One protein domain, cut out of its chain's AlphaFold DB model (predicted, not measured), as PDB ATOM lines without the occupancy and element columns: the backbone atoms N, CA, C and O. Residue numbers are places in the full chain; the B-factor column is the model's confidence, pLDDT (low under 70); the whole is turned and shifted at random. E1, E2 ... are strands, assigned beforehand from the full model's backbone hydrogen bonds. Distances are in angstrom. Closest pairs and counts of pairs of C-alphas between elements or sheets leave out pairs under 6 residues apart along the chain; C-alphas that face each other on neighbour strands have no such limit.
ATOM      1  N   PHE A 170      42.440  26.228  10.168       82.19
ATOM      2  CA  PHE A 170      41.534  27.353   9.982       82.19
ATOM      3  C   PHE A 170      41.531  28.198  11.260       82.19
ATOM      4  O   PHE A 170      41.229  27.649  12.328       82.19
ATOM      5  N   PRO A 171      41.864  29.497  11.172       85.81
ATOM      6  CA  PRO A 171      41.740  30.410  12.294       85.81
ATOM      7  C   PRO A 171      40.290  30.874  12.456       85.81
ATOM      8  O   PRO A 171      39.623  31.240  11.489       85.81
ATOM      9  N   PHE A 172      39.818  30.897  13.699       85.69
ATOM     10  CA  PHE A 172      38.557  31.513  14.092       85.69
ATOM     11  C   PHE A 172      38.856  32.516  15.197       85.69
ATOM     12  O   PHE A 172      39.237  32.123  16.296       85.69
ATOM     13  N   TYR A 173      38.720  33.802  14.889       85.06
ATOM     14  CA  TYR A 173      38.986  34.874  15.838       85.06
ATOM     15  C   TYR A 173      37.684  35.415  16.421       85.06
ATOM     16  O   TYR A 173      36.730  35.708  15.699       85.06
ATOM     17  N   ASP A 174      37.670  35.535  17.737       86.69
ATOM     18  CA  ASP A 174      36.622  36.152  18.520       86.69
ATOM     19  C   ASP A 174      37.090  37.531  18.987       86.69
ATOM     20  O   ASP A 174      37.897  37.644  19.911       86.69
ATOM     21  N   ALA A 175      36.588  38.576  18.331       82.69
ATOM     22  CA  ALA A 175      36.990  39.953  18.598       82.69
ATOM     23  C   ALA A 175      36.538  40.470  19.971       82.69
ATOM     24  O   ALA A 175      37.184  41.365  20.507       82.69
ATOM     25  N   ASP A 176      35.472  39.905  20.546       85.25
ATOM     26  CA  ASP A 176      34.919  40.373  21.821       85.25
ATOM     27  C   ASP A 176      35.791  39.933  23.004       85.25
ATOM     28  O   ASP A 176      35.891  40.631  24.008       85.25
ATOM     29  N   THR A 177      36.397  38.748  22.906       86.00
ATOM     30  CA  THR A 177      37.206  38.158  23.985       86.00
ATOM     31  C   THR A 177      38.674  38.000  23.607       86.00
ATOM     32  O   THR A 177      39.418  37.370  24.350       86.00
ATOM     33  N   HIS A 178      39.074  38.479  22.428       84.31
ATOM     34  CA  HIS A 178      40.413  38.321  21.853       84.31
ATOM     35  C   HIS A 178      40.905  36.867  21.775       84.31
ATOM     36  O   HIS A 178      42.100  36.586  21.839       84.31
ATOM     37  N   MET A 179      39.981  35.919  21.606       86.88
ATOM     38  CA  MET A 179      40.309  34.495  21.537       86.88
ATOM     39  C   MET A 179      40.551  34.078  20.089       86.88
ATOM     40  O   MET A 179      39.710  34.302  19.220       86.88
ATOM     41  N   LEU A 180      41.669  33.409  19.823       84.44
ATOM     42  CA  LEU A 180      41.952  32.757  18.550       84.44
ATOM     43  C   LEU A 180      41.831  31.245  18.715       84.44
ATOM     44  O   LEU A 180      42.574  30.642  19.482       84.44
ATOM     45  N   TYR A 181      40.944  30.620  17.951       88.06
ATOM     46  CA  TYR A 181      40.815  29.170  17.872       88.06
ATOM     47  C   TYR A 181      41.435  28.663  16.569       88.06
ATOM     48  O   TYR A 181      41.079  29.125  15.486       88.06
ATOM     49  N   LEU A 182      42.322  27.675  16.660       87.06
ATOM     50  CA  LEU A 182      42.941  27.001  15.523       87.06
ATOM     51  C   LEU A 182      42.428  25.567  15.431       87.06
ATOM     52  O   LEU A 182      42.548  24.779  16.375       87.06
ATOM     53  N   ALA A 183      41.858  25.220  14.281       88.19
ATOM     54  CA  ALA A 183      41.309  23.893  14.055       88.19
ATOM     55  C   ALA A 183      41.419  23.482  12.584       88.19
ATOM     56  O   ALA A 183      41.060  24.249  11.695       88.19
ATOM     57  N   GLY A 184      41.891  22.262  12.315       81.75
ATOM     58  CA  GLY A 184      42.112  21.767  10.953       81.75
ATOM     59  C   GLY A 184      41.128  20.689  10.515       81.75
ATOM     60  O   GLY A 184      40.558  19.966  11.333       81.75
ATOM     61  N   LYS A 185      40.923  20.526   9.205       82.56
ATOM     62  CA  LYS A 185      40.216  19.338   8.688       82.56
ATOM     63  C   LYS A 185      41.070  18.097   8.924       82.56
ATOM     64  O   LYS A 185      42.262  18.109   8.645       82.56
ATOM     65  N   GLY A 186      40.448  17.015   9.379       81.25
ATOM     66  CA  GLY A 186      41.167  15.796   9.750       81.25
ATOM     67  C   GLY A 186      41.784  15.842  11.150       81.25
ATOM     68  O   GLY A 186      42.093  14.778  11.677       81.25
ATOM     69  N   ASP A 187      41.874  17.020  11.775       82.88
ATOM     70  CA  ASP A 187      42.239  17.143  13.183       82.88
ATOM     71  C   ASP A 187      41.036  16.781  14.071       82.88
ATOM     72  O   ASP A 187      39.868  16.998  13.724       82.88
ATOM     73  N   GLY A 188      41.316  16.162  15.209       83.88
ATOM     74  CA  GLY A 188      40.348  15.953  16.273       83.88
ATOM     75  C   GLY A 188      40.282  17.129  17.242       83.88
ATOM     76  O   GLY A 188      39.247  17.307  17.898       83.88
ATOM     77  N   ASN A 189      41.352  17.920  17.309       88.88
ATOM     78  CA  ASN A 189      41.552  18.946  18.310       88.88
ATOM     79  C   ASN A 189      41.155  20.343  17.810       88.88
ATOM     80  O   ASN A 189      41.046  20.615  16.611       88.88
ATOM     81  N   ILE A 190      40.917  21.230  18.772       91.50
ATOM     82  CA  ILE A 190      40.749  22.670  18.580       91.50
ATOM     83  C   ILE A 190      41.641  23.332  19.624       91.50
ATOM     84  O   ILE A 190      41.357  23.235  20.818       91.50
ATOM     85  N   ARG A 191      42.724  23.970  19.185       89.38
ATOM     86  CA  ARG A 191      43.638  24.726  20.051       89.38
ATOM     87  C   ARG A 191      43.132  26.148  20.173       89.38
ATOM     88  O   ARG A 191      42.521  26.648  19.231       89.38
ATOM     89  N   TYR A 192      43.360  26.796  21.303       91.31
ATOM     90  CA  TYR A 192      42.976  28.189  21.451       91.31
ATOM     91  C   TYR A 192      43.948  28.999  22.285       91.31
ATOM     92  O   TYR A 192      44.583  28.506  23.220       91.31
ATOM     93  N   TYR A 193      44.025  30.259  21.886       87.44
ATOM     94  CA  TYR A 193      44.987  31.251  22.309       87.44
ATOM     95  C   TYR A 193      44.250  32.542  22.654       87.44
ATOM     96  O   TYR A 193      43.177  32.806  22.114       87.44
ATOM     97  N   GLU A 194      44.847  33.360  23.506       85.94
ATOM     98  CA  GLU A 194      44.449  34.746  23.728       85.94
ATOM     99  C   GLU A 194      45.439  35.669  23.015       85.94
ATOM    100  O   GLU A 194      46.654  35.561  23.214       85.94
ATOM    101  N   ILE A 195      44.921  36.561  22.174       79.00
ATOM    102  CA  ILE A 195      45.706  37.585  21.489       79.00
ATOM    103  C   ILE A 195      45.770  38.836  22.368       79.00
ATOM    104  O   ILE A 195      44.758  39.298  22.884       79.00
ATOM    105  N   SER A 196      46.961  39.407  22.502       75.06
ATOM    106  CA  SER A 196      47.228  40.646  23.229       75.06
ATOM    107  C   SER A 196      47.995  41.632  22.350       75.06
ATOM    108  O   SER A 196      48.735  41.243  21.447       75.06
ATOM    109  N   SER A 197      47.856  42.923  22.643       71.56
ATOM    110  CA  SER A 197      48.672  43.990  22.052       71.56
ATOM    111  C   SER A 197      50.093  44.051  22.624       71.56
ATOM    112  O   SER A 197      50.933  44.785  22.112       71.56
ATOM    113  N   GLU A 198      50.376  43.302  23.693       74.38
ATOM    114  CA  GLU A 198      51.676  43.268  24.363       74.38
ATOM    115  C   GLU A 198      52.332  41.890  24.246       74.38
ATOM    116  O   GLU A 198      51.648  40.866  24.198       74.38
ATOM    117  N   LYS A 199      53.675  41.850  24.247       71.69
ATOM    118  CA  LYS A 199      54.445  40.594  24.217       71.69
ATOM    119  C   LYS A 199      53.979  39.641  25.338       71.69
ATOM    120  O   LYS A 199      53.868  40.087  26.479       71.69
ATOM    121  N   PRO A 200      53.771  38.339  25.052       82.38
ATOM    122  CA  PRO A 200      54.180  37.622  23.837       82.38
ATOM    123  C   PRO A 200      53.208  37.726  22.642       82.38
ATOM    124  O   PRO A 200      53.405  37.016  21.666       82.38
ATOM    125  N   TYR A 201      52.202  38.608  22.678       72.38
ATOM    126  CA  TYR A 201      51.143  38.829  21.675       72.38
ATOM    127  C   TYR A 201      50.176  37.665  21.476       72.38
ATOM    128  O   TYR A 201      48.986  37.888  21.289       72.38
ATOM    129  N   LEU A 202      50.660  36.428  21.544       75.88
ATOM    130  CA  LEU A 202      49.871  35.214  21.430       75.88
ATOM    131  C   LEU A 202      50.125  34.342  22.661       75.88
ATOM    132  O   LEU A 202      51.253  33.933  22.928       75.88
ATOM    133  N   ASN A 203      49.076  34.076  23.433       81.75
ATOM    134  CA  ASN A 203      49.157  33.294  24.662       81.75
ATOM    135  C   ASN A 203      48.396  31.984  24.476       81.75
ATOM    136  O   ASN A 203      47.172  31.994  24.379       81.75
ATOM    137  N   TYR A 204      49.094  30.848  24.442       85.38
ATOM    138  CA  TYR A 204      48.432  29.543  24.425       85.38
ATOM    139  C   TYR A 204      47.637  29.321  25.716       85.38
ATOM    140  O   TYR A 204      48.180  29.446  26.814       85.38
ATOM    141  N   LEU A 205      46.362  28.946  25.585       87.88
ATOM    142  CA  LEU A 205      45.493  28.690  26.731       87.88
ATOM    143  C   LEU A 205      45.319  27.192  26.975       87.88
ATOM    144  O   LEU A 205      45.741  26.666  28.003       87.88
ATOM    145  N   MET A 206      44.648  26.503  26.051       88.69
ATOM    146  CA  MET A 206      44.357  25.073  26.139       88.69
ATOM    147  C   MET A 206      43.901  24.560  24.767       88.69
ATOM    148  O   MET A 206      43.762  25.301  23.794       88.69
ATOM    149  N   GLU A 207      43.642  23.261  24.677       89.81
ATOM    150  CA  GLU A 207      42.977  22.654  23.537       89.81
ATOM    151  C   GLU A 207      41.794  21.785  23.969       89.81
ATOM    152  O   GLU A 207      41.807  21.094  24.993       89.81
ATOM    153  N   PHE A 208      40.754  21.796  23.146       91.88
ATOM    154  CA  PHE A 208      39.726  20.777  23.159       91.88
ATOM    155  C   PHE A 208      40.245  19.581  22.364       91.88
ATOM    156  O   PHE A 208      40.642  19.735  21.213       91.88
ATOM    157  N   ARG A 209      40.222  18.386  22.963       90.06
ATOM    158  CA  ARG A 209      40.643  17.146  22.304       90.06
ATOM    159  C   ARG A 209      39.442  16.262  22.035       90.06
ATOM    160  O   ARG A 209      38.669  15.976  22.947       90.06
ATOM    161  N   SER A 210      39.336  15.763  20.811       86.38
ATOM    162  CA  SER A 210      38.344  14.753  20.456       86.38
ATOM    163  C   SER A 210      38.997  13.628  19.657       86.38
ATOM    164  O   SER A 210      39.710  13.906  18.699       86.38
ATOM    165  N   PRO A 211      38.675  12.356  19.942       84.25
ATOM    166  CA  PRO A 211      39.228  11.221  19.205       84.25
ATOM    167  C   PRO A 211      38.705  11.132  17.763       84.25
ATOM    168  O   PRO A 211      39.308  10.471  16.923       84.25
ATOM    169  N   ALA A 212      37.564  11.763  17.465       84.94
ATOM    170  CA  ALA A 212      37.001  11.779  16.124       84.94
ATOM    171  C   ALA A 212      37.551  12.964  15.308       84.94
ATOM    172  O   ALA A 212      37.458  14.105  15.782       84.94
ATOM    173  N   PRO A 213      38.052  12.735  14.081       87.00
ATOM    174  CA  PRO A 213      38.494  13.817  13.208       87.00
ATOM    175  C   PRO A 213      37.294  14.632  12.709       87.00
ATOM    176  O   PRO A 213      36.256  14.067  12.348       87.00
ATOM    177  N   GLN A 214      37.426  15.958  12.650       87.38
ATOM    178  CA  GLN A 214      36.421  16.802  11.999       87.38
ATOM    179  C   GLN A 214      36.533  16.755  10.478       87.38
ATOM    180  O   GLN A 214      37.604  16.911   9.891       87.38
ATOM    181  N   LYS A 215      35.381  16.640   9.814       87.62
ATOM    182  CA  LYS A 215      35.255  16.883   8.372       87.62
ATOM    183  C   LYS A 215      35.136  18.374   8.046       87.62
ATOM    184  O   LYS A 215      35.517  18.796   6.952       87.62
ATOM    185  N   GLY A 216      34.598  19.144   8.985       85.69
ATOM    186  CA  GLY A 216      34.403  20.584   8.910       85.69
ATOM    187  C   GLY A 216      33.840  21.126  10.221       85.69
ATOM    188  O   GLY A 216      33.414  20.352  11.084       85.69
ATOM    189  N   LEU A 217      33.853  22.448  10.346       88.31
ATOM    190  CA  LEU A 217      33.374  23.190  11.507       88.31
ATOM    191  C   LEU A 217      32.462  24.317  11.023       88.31
ATOM    192  O   LEU A 217      32.807  25.027  10.080       88.31
ATOM    193  N   GLY A 218      31.304  24.462  11.659       87.31
ATOM    194  CA  GLY A 218      30.531  25.704  11.658       87.31
ATOM    195  C   GLY A 218      30.744  26.451  12.971       87.31
ATOM    196  O   GLY A 218      31.127  25.834  13.964       87.31
ATOM    197  N   VAL A 219      30.471  27.752  12.994       91.56
ATOM    198  CA  VAL A 219      30.554  28.582  14.206       91.56
ATOM    199  C   VAL A 219      29.235  29.305  14.442       91.56
ATOM    200  O   VAL A 219      28.555  29.697  13.494       91.56
ATOM    201  N   MET A 220      28.849  29.431  15.708       92.06
ATOM    202  CA  MET A 220      27.663  30.172  16.130       92.06
ATOM    203  C   MET A 220      27.983  31.671  16.225       92.06
ATOM    204  O   MET A 220      28.963  32.017  16.887       92.06
ATOM    205  N   PRO A 221      27.164  32.567  15.643       87.25
ATOM    206  CA  PRO A 221      27.253  33.999  15.915       87.25
ATOM    207  C   PRO A 221      27.057  34.326  17.403       87.25
ATOM    208  O   PRO A 221      26.316  33.633  18.102       87.25
ATOM    209  N   LYS A 222      27.646  35.430  17.873       86.81
ATOM    210  CA  LYS A 222      27.615  35.859  19.284       86.81
ATOM    211  C   LYS A 222      26.216  35.904  19.901       86.81
ATOM    212  O   LYS A 222      26.002  35.380  20.991       86.81
ATOM    213  N   HIS A 223      25.239  36.441  19.175       86.00
ATOM    214  CA  HIS A 223      23.848  36.540  19.629       86.00
ATOM    215  C   HIS A 223      23.102  35.193  19.715       86.00
ATOM    216  O   HIS A 223      21.981  35.149  20.214       86.00
ATOM    217  N   GLY A 224      23.695  34.090  19.244       86.88
ATOM    218  CA  GLY A 224      23.148  32.735  19.376       86.88
ATOM    219  C   GLY A 224      23.786  31.898  20.494       86.88
ATOM    220  O   GLY A 224      23.477  30.703  20.619       86.88
ATOM    221  N   LEU A 225      24.690  32.485  21.283       88.81
ATOM    222  CA  LEU A 225      25.355  31.825  22.407       88.81
ATOM    223  C   LEU A 225      24.468  31.765  23.656       88.81
ATOM    224  O   LEU A 225      23.597  32.606  23.877       88.81
ATOM    225  N   ASP A 226      24.711  30.760  24.496       88.69
ATOM    226  CA  ASP A 226      24.082  30.651  25.810       88.69
ATOM    227  C   ASP A 226      24.869  31.453  26.854       88.69
ATOM    228  O   ASP A 226      25.726  30.939  27.580       88.69
ATOM    229  N   VAL A 227      24.526  32.736  26.959       90.19
ATOM    230  CA  VAL A 227      25.134  33.650  27.935       90.19
ATOM    231  C   VAL A 227      24.871  33.254  29.388       90.19
ATOM    232  O   VAL A 227      25.613  33.655  30.282       90.19
ATOM    233  N   SER A 228      23.828  32.458  29.654       87.62
ATOM    234  CA  SER A 228      23.534  31.984  31.011       87.62
ATOM    235  C   SER A 228      24.508  30.893  31.459       87.62
ATOM    236  O   SER A 228      24.799  30.774  32.649       87.62
ATOM    237  N   ALA A 229      25.063  30.144  30.504       87.50
ATOM    238  CA  ALA A 229      26.062  29.108  30.731       87.50
ATOM    239  C   ALA A 229      27.507  29.634  30.708       87.50
ATOM    240  O   ALA A 229      28.434  28.831  30.787       87.50
ATOM    241  N   CYS A 230      27.715  30.953  30.600       89.50
ATOM    242  CA  CYS A 230      29.036  31.555  30.379       89.50
ATOM    243  C   CYS A 230      29.727  31.022  29.106       89.50
ATOM    244  O   CYS A 230      30.953  30.908  29.045       89.50
ATOM    245  N   GLU A 231      28.938  30.654  28.091       92.69
ATOM    246  CA  GLU A 231      29.449  30.252  26.786       92.69
ATOM    247  C   GLU A 231      29.898  31.491  26.003       92.69
ATOM    248  O   GLU A 231      29.127  32.437  25.834       92.69
ATOM    249  N   VAL A 232      31.147  31.494  25.539       93.44
ATOM    250  CA  VAL A 232      31.756  32.620  24.804       93.44
ATOM    251  C   VAL A 232      31.939  32.332  23.317       93.44
ATOM    252  O   VAL A 232      32.003  33.266  22.520       93.44
ATOM    253  N   PHE A 233      31.947  31.052  22.936       94.06
ATOM    254  CA  PHE A 233      32.055  30.606  21.551       94.06
ATOM    255  C   PHE A 233      31.419  29.220  21.387       94.06
ATOM    256  O   PHE A 233      31.445  28.414  22.318       94.06
ATOM    257  N   ARG A 234      30.865  28.897  20.212       95.94
ATOM    258  CA  ARG A 234      30.302  27.561  19.944       95.94
ATOM    259  C   ARG A 234      30.626  27.084  18.535       95.94
ATOM    260  O   ARG A 234      30.280  27.744  17.556       95.94
ATOM    261  N   PHE A 235      31.212  25.895  18.440       95.50
ATOM    262  CA  PHE A 235      31.433  25.191  17.178       95.50
ATOM    263  C   PHE A 235      30.326  24.173  16.899       95.50
ATOM    264  O   PHE A 235      29.719  23.632  17.817       95.50
ATOM    265  N   TYR A 236      30.122  23.853  15.625       93.12
ATOM    266  CA  TYR A 236      29.337  22.719  15.140       93.12
ATOM    267  C   TYR A 236      30.261  21.798  14.349       93.12
ATOM    268  O   TYR A 236      30.542  22.032  13.171       93.12
ATOM    269  N   LYS A 237      30.770  20.762  15.014       91.50
ATOM    270  CA  LYS A 237      31.748  19.828  14.461       91.50
ATOM    271  C   LYS A 237      31.075  18.730  13.650       91.50
ATOM    272  O   LYS A 237      30.241  17.990  14.159       91.50
ATOM    273  N   LEU A 238      31.476  18.585  12.389       89.69
ATOM    274  CA  LEU A 238      30.978  17.533  11.502       89.69
ATOM    275  C   LEU A 238      31.804  16.252  11.674       89.69
ATOM    276  O   LEU A 238      32.969  16.202  11.270       89.69
ATOM    277  N   VAL A 239      31.188  15.201  12.214       87.38
ATOM    278  CA  VAL A 239      31.801  13.884  12.438       87.38
ATOM    279  C   VAL A 239      31.195  12.857  11.480       87.38
ATOM    280  O   VAL A 239      30.099  12.334  11.689       87.38
ATOM    281  N   THR A 240      31.931  12.529  10.415       81.69
ATOM    282  CA  THR A 240      31.443  11.666   9.322       81.69
ATOM    283  C   THR A 240      31.184  10.230   9.747       81.69
ATOM    284  O   THR A 240      30.164   9.670   9.357       81.69
ATOM    285  N   LEU A 241      32.067   9.640  10.562       77.19
ATOM    286  CA  LEU A 241      31.976   8.229  10.972       77.19
ATOM    287  C   LEU A 241      30.658   7.886  11.679       77.19
ATOM    288  O   LEU A 241      30.240   6.734  11.669       77.19
ATOM    289  N   LYS A 242      30.009   8.884  12.284       76.69
ATOM    290  CA  LYS A 242      28.735   8.736  12.997       76.69
ATOM    291  C   LYS A 242      27.574   9.458  12.308       76.69
ATOM    292  O   LYS A 242      26.469   9.425  12.834       76.69
ATOM    293  N   GLY A 243      27.815  10.140  11.182       81.50
ATOM    294  CA  GLY A 243      26.835  11.048  10.573       81.50
ATOM    295  C   GLY A 243      26.333  12.117  11.553       81.50
ATOM    296  O   GLY A 243      25.155  12.456  11.537       81.50
ATOM    297  N   LEU A 244      27.208  12.586  12.449       85.94
ATOM    298  CA  LEU A 244      26.857  13.400  13.611       85.94
ATOM    299  C   LEU A 244      27.359  14.835  13.434       85.94
ATOM    300  O   LEU A 244      28.482  15.055  12.981       85.94
ATOM    301  N   ILE A 245      26.538  15.799  13.846       89.56
ATOM    302  CA  ILE A 245      26.966  17.176  14.087       89.56
ATOM    303  C   ILE A 245      27.037  17.353  15.600       89.56
ATOM    304  O   ILE A 245      26.027  17.191  16.281       89.56
ATOM    305  N   GLU A 246      28.223  17.643  16.120       88.31
ATOM    306  CA  GLU A 246      28.496  17.769  17.549       88.31
ATOM    307  C   GLU A 246      28.710  19.249  17.900       88.31
ATOM    308  O   GLU A 246      29.713  19.836  17.482       88.31
ATOM    309  N   PRO A 247      27.767  19.892  18.612       93.25
ATOM    310  CA  PRO A 247      27.982  21.227  19.148       93.25
ATOM    311  C   PRO A 247      29.056  21.197  20.242       93.25
ATOM    312  O   PRO A 247      28.978  20.380  21.159       93.25
ATOM    313  N   ILE A 248      30.038  22.093  20.162       94.75
ATOM    314  CA  ILE A 248      31.116  22.235  21.146       94.75
ATOM    315  C   ILE A 248      31.068  23.656  21.698       94.75
ATOM    316  O   ILE A 248      31.398  24.610  20.993       94.75
ATOM    317  N   SER A 249      30.656  23.777  22.955       94.44
ATOM    318  CA  SER A 249      30.585  25.036  23.696       94.44
ATOM    319  C   SER A 249      31.922  25.351  24.364       94.44
ATOM    320  O   SER A 249      32.425  24.557  25.158       94.44
ATOM    321  N   MET A 250      32.475  26.527  24.077       94.75
ATOM    322  CA  MET A 250      33.625  27.093  24.779       94.75
ATOM    323  C   MET A 250      33.090  27.940  25.933       94.75
ATOM    324  O   MET A 250      32.413  28.941  25.710       94.75
ATOM    325  N   ILE A 251      33.338  27.492  27.163       91.25
ATOM    326  CA  ILE A 251      32.723  28.041  28.377       91.25
ATOM    327  C   ILE A 251      33.799  28.609  29.294       91.25
ATOM    328  O   ILE A 251      34.760  27.916  29.635       91.25
ATOM    329  N   VAL A 252      33.593  29.843  29.755       88.56
ATOM    330  CA  VAL A 252      34.388  30.440  30.831       88.56
ATOM    331  C   VAL A 252      33.832  29.942  32.170       88.56
ATOM    332  O   VAL A 252      32.680  30.230  32.499       88.56
ATOM    333  N   PRO A 253      34.602  29.196  32.982       86.50
ATOM    334  CA  PRO A 253      34.084  28.611  34.214       86.50
ATOM    335  C   PRO A 253      33.859  29.692  35.282       86.50
ATOM    336  O   PRO A 253      34.784  30.100  35.986       86.50
ATOM    337  N   ARG A 254      32.612  30.146  35.441       81.50
ATOM    338  CA  ARG A 254      32.196  31.113  36.472       81.50
ATOM    339  C   ARG A 254      31.281  30.453  37.503       81.50
ATOM    340  O   ARG A 254      30.523  29.539  37.201       81.50
ATOM    341  N   ARG A 255      31.364  30.917  38.754       70.31
ATOM    342  CA  ARG A 255      30.536  30.421  39.876       70.31
ATOM    343  C   ARG A 255      29.234  31.206  40.068       70.31
ATOM    344  O   ARG A 255      28.438  30.835  40.925       70.31
ATOM    345  N   SER A 256      29.047  32.302  39.333       67.19
ATOM    346  CA  SER A 256      27.896  33.188  39.496       67.19
ATOM    347  C   SER A 256      26.776  32.821  38.532       67.19
ATOM    348  O   SER A 256      27.021  32.506  37.374       67.19
ATOM    349  N   GLU A 257      25.543  32.920  39.015       73.88
ATOM    350  CA  GLU A 257      24.342  32.798  38.188       73.88
ATOM    351  C   GLU A 257      23.961  34.128  37.531       73.88
ATOM    352  O   GLU A 257      22.991  34.166  36.789       73.88
ATOM    353  N   THR A 258      24.667  35.228  37.805       85.00
ATOM    354  CA  THR A 258      24.384  36.548  37.219       85.00
ATOM    355  C   THR A 258      24.988  36.693  35.827       85.00
ATOM    356  O   THR A 258      25.997  36.063  35.515       85.00
ATOM    357  N   TYR A 259      24.422  37.593  35.019       86.12
ATOM    358  CA  TYR A 259      25.055  38.026  33.774       86.12
ATOM    359  C   TYR A 259      26.486  38.530  34.043       86.12
ATOM    360  O   TYR A 259      26.715  39.237  35.027       86.12
ATOM    361  N   GLN A 260      27.433  38.104  33.208       85.62
ATOM    362  CA  GLN A 260      28.866  38.380  33.346       85.62
ATOM    363  C   GLN A 260      29.271  39.470  32.346       85.62
ATOM    364  O   GLN A 260      29.646  39.173  31.218       85.62
ATOM    365  N   GLU A 261      29.138  40.738  32.734       88.19
ATOM    366  CA  GLU A 261      29.390  41.879  31.833       88.19
ATOM    367  C   GLU A 261      30.845  41.942  31.335       88.19
ATOM    368  O   GLU A 261      31.100  42.439  30.245       88.19
ATOM    369  N   ASP A 262      31.791  41.389  32.095       86.62
ATOM    370  CA  ASP A 262      33.223  41.417  31.791       86.62
ATOM    371  C   ASP A 262      33.645  40.483  30.648       86.62
ATOM    372  O   ASP A 262      34.653  40.740  30.001       86.62
ATOM    373  N   ILE A 263      32.883  39.419  30.378       88.44
ATOM    374  CA  ILE A 263      33.149  38.483  29.264       88.44
ATOM    375  C   ILE A 263      32.180  38.669  28.089       88.44
ATOM    376  O   ILE A 263      32.243  37.929  27.108       88.44
ATOM    377  N   TYR A 264      31.268  39.636  28.203       92.38
ATOM    378  CA  TYR A 264      30.265  39.959  27.195       92.38
ATOM    379  C   TYR A 264      30.240  41.471  26.935       92.38
ATOM    380  O   TYR A 264      29.273  42.140  27.323       92.38
ATOM    381  N   PRO A 265      31.282  42.023  26.284       91.81
ATOM    382  CA  PRO A 265      31.246  43.407  25.843       91.81
ATOM    383  C   PRO A 265      30.152  43.614  24.784       91.81
ATOM    384  O   PRO A 265      29.472  42.685  24.335       91.81
ATOM    385  N   MET A 266      29.970  44.870  24.387       91.56
ATOM    386  CA  MET A 266      29.094  45.220  23.275       91.56
ATOM    387  C   MET A 266      29.608  44.557  21.992       91.56
ATOM    388  O   MET A 266      30.758  44.758  21.617       91.56
ATOM    389  N   THR A 267      28.752  43.783  21.329       88.81
ATOM    390  CA  THR A 267      29.106  42.966  20.157       88.81
ATOM    391  C   THR A 267      28.341  43.450  18.924       88.81
ATOM    392  O   THR A 267      27.254  44.017  19.091       88.81
ATOM    393  N   PRO A 268      28.831  43.258  17.686       84.81
ATOM    394  CA  PRO A 268      28.084  43.621  16.485       84.81
ATOM    395  C   PRO A 268      26.675  43.016  16.452       84.81
ATOM    396  O   PRO A 268      26.477  41.809  16.633       84.81
ATOM    397  N   GLY A 269      25.688  43.879  16.230       82.19
ATOM    398  CA  GLY A 269      24.285  43.512  16.144       82.19
ATOM    399  C   GLY A 269      23.883  42.932  14.791       82.19
ATOM    400  O   GLY A 269      24.705  42.626  13.930       82.19
TER     401      GLY A 269
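What this domain is: This is residues 170 to 269 of the 375 residues of the protein "Coronin 2B" of Crocodylus porosus (UniProt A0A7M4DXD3). Two antiparallel sheets form two loose layers, only partly face to face: a strongly twisted sheet of four strands, E1 to E4, and a smaller sheet of three strands, E5 to E7. The turn between E3 and E4 reaches away from the smaller sheet, and residues 252 to 269 make a long tail past the end of E7. The printed part has 100 residues with no named helix and seven named strands, E1 to E7 in chain order; the class is all strand, though under half of the residues, 45 of 100, are in named elements. The whole is compact, with a radius of gyration of the C-alphas of 14.3 A and spans of 40 by 33 by 28 A.

Where its parts are: E1, residues 170 to 174, begins at C-alpha 170 at (41.534, 27.353, 9.982). E2 holds residues 179 to 184 and is 16.7 A long; E3 holds residues 190 to 195 and is 16.0 A long. E4, residues 202 to 208, is 17.7 A long and ends at C-alpha 208 at (39.726, 20.777, 23.159). E5 has four residues, 216 to 219. E6, residues 231 to 239, is the longest strand by residues, at 21.9 A. E7, residues 244 to 251, is 21.6 A long and ends at C-alpha 251 at (32.723, 28.041, 28.377).

How they stand to each other: E1, E2, E3 and E4 form a meander, each strand the antiparallel neighbour of the one before, and E1 and E4 are its edge strands. In the hairpin of E1 and E2, at 161 degrees, N 172 and O 181 are 2.8 A apart, within hydrogen-bond range. E2 and E3 form a hairpin at 151 degrees, with N 180 and O 193 at 2.8 A. In the hairpin of E3 and E4, at 155 degrees, N 194 and O 203 are 2.8 A apart. E5, E6 and E7 form a second meander, with E6 as the inner strand. N 236 and O 218 are 2.8 A apart in the hairpin of E5 and E6, and N 237 and O 246 are 2.8 A apart in that of E6 and E7. Between the sheets, E1 and E6 have one pair of C-alphas within 8 A, those of Asp 174 and Phe 233, at 7.8 A. E2 and E5 are only just apart, their closest C-alphas 8.1 A from each other; E4 is apart from E5, E6 and E7.

The domain as a whole: The two C-alphas farthest apart are those of Glu 198 and Lys 242, at 43.0 A. The printed part has no cut. The link from E5 to E6, 11 residues, is long. The mean pLDDT of the printed part is 86.1, and residue 256 is under 70.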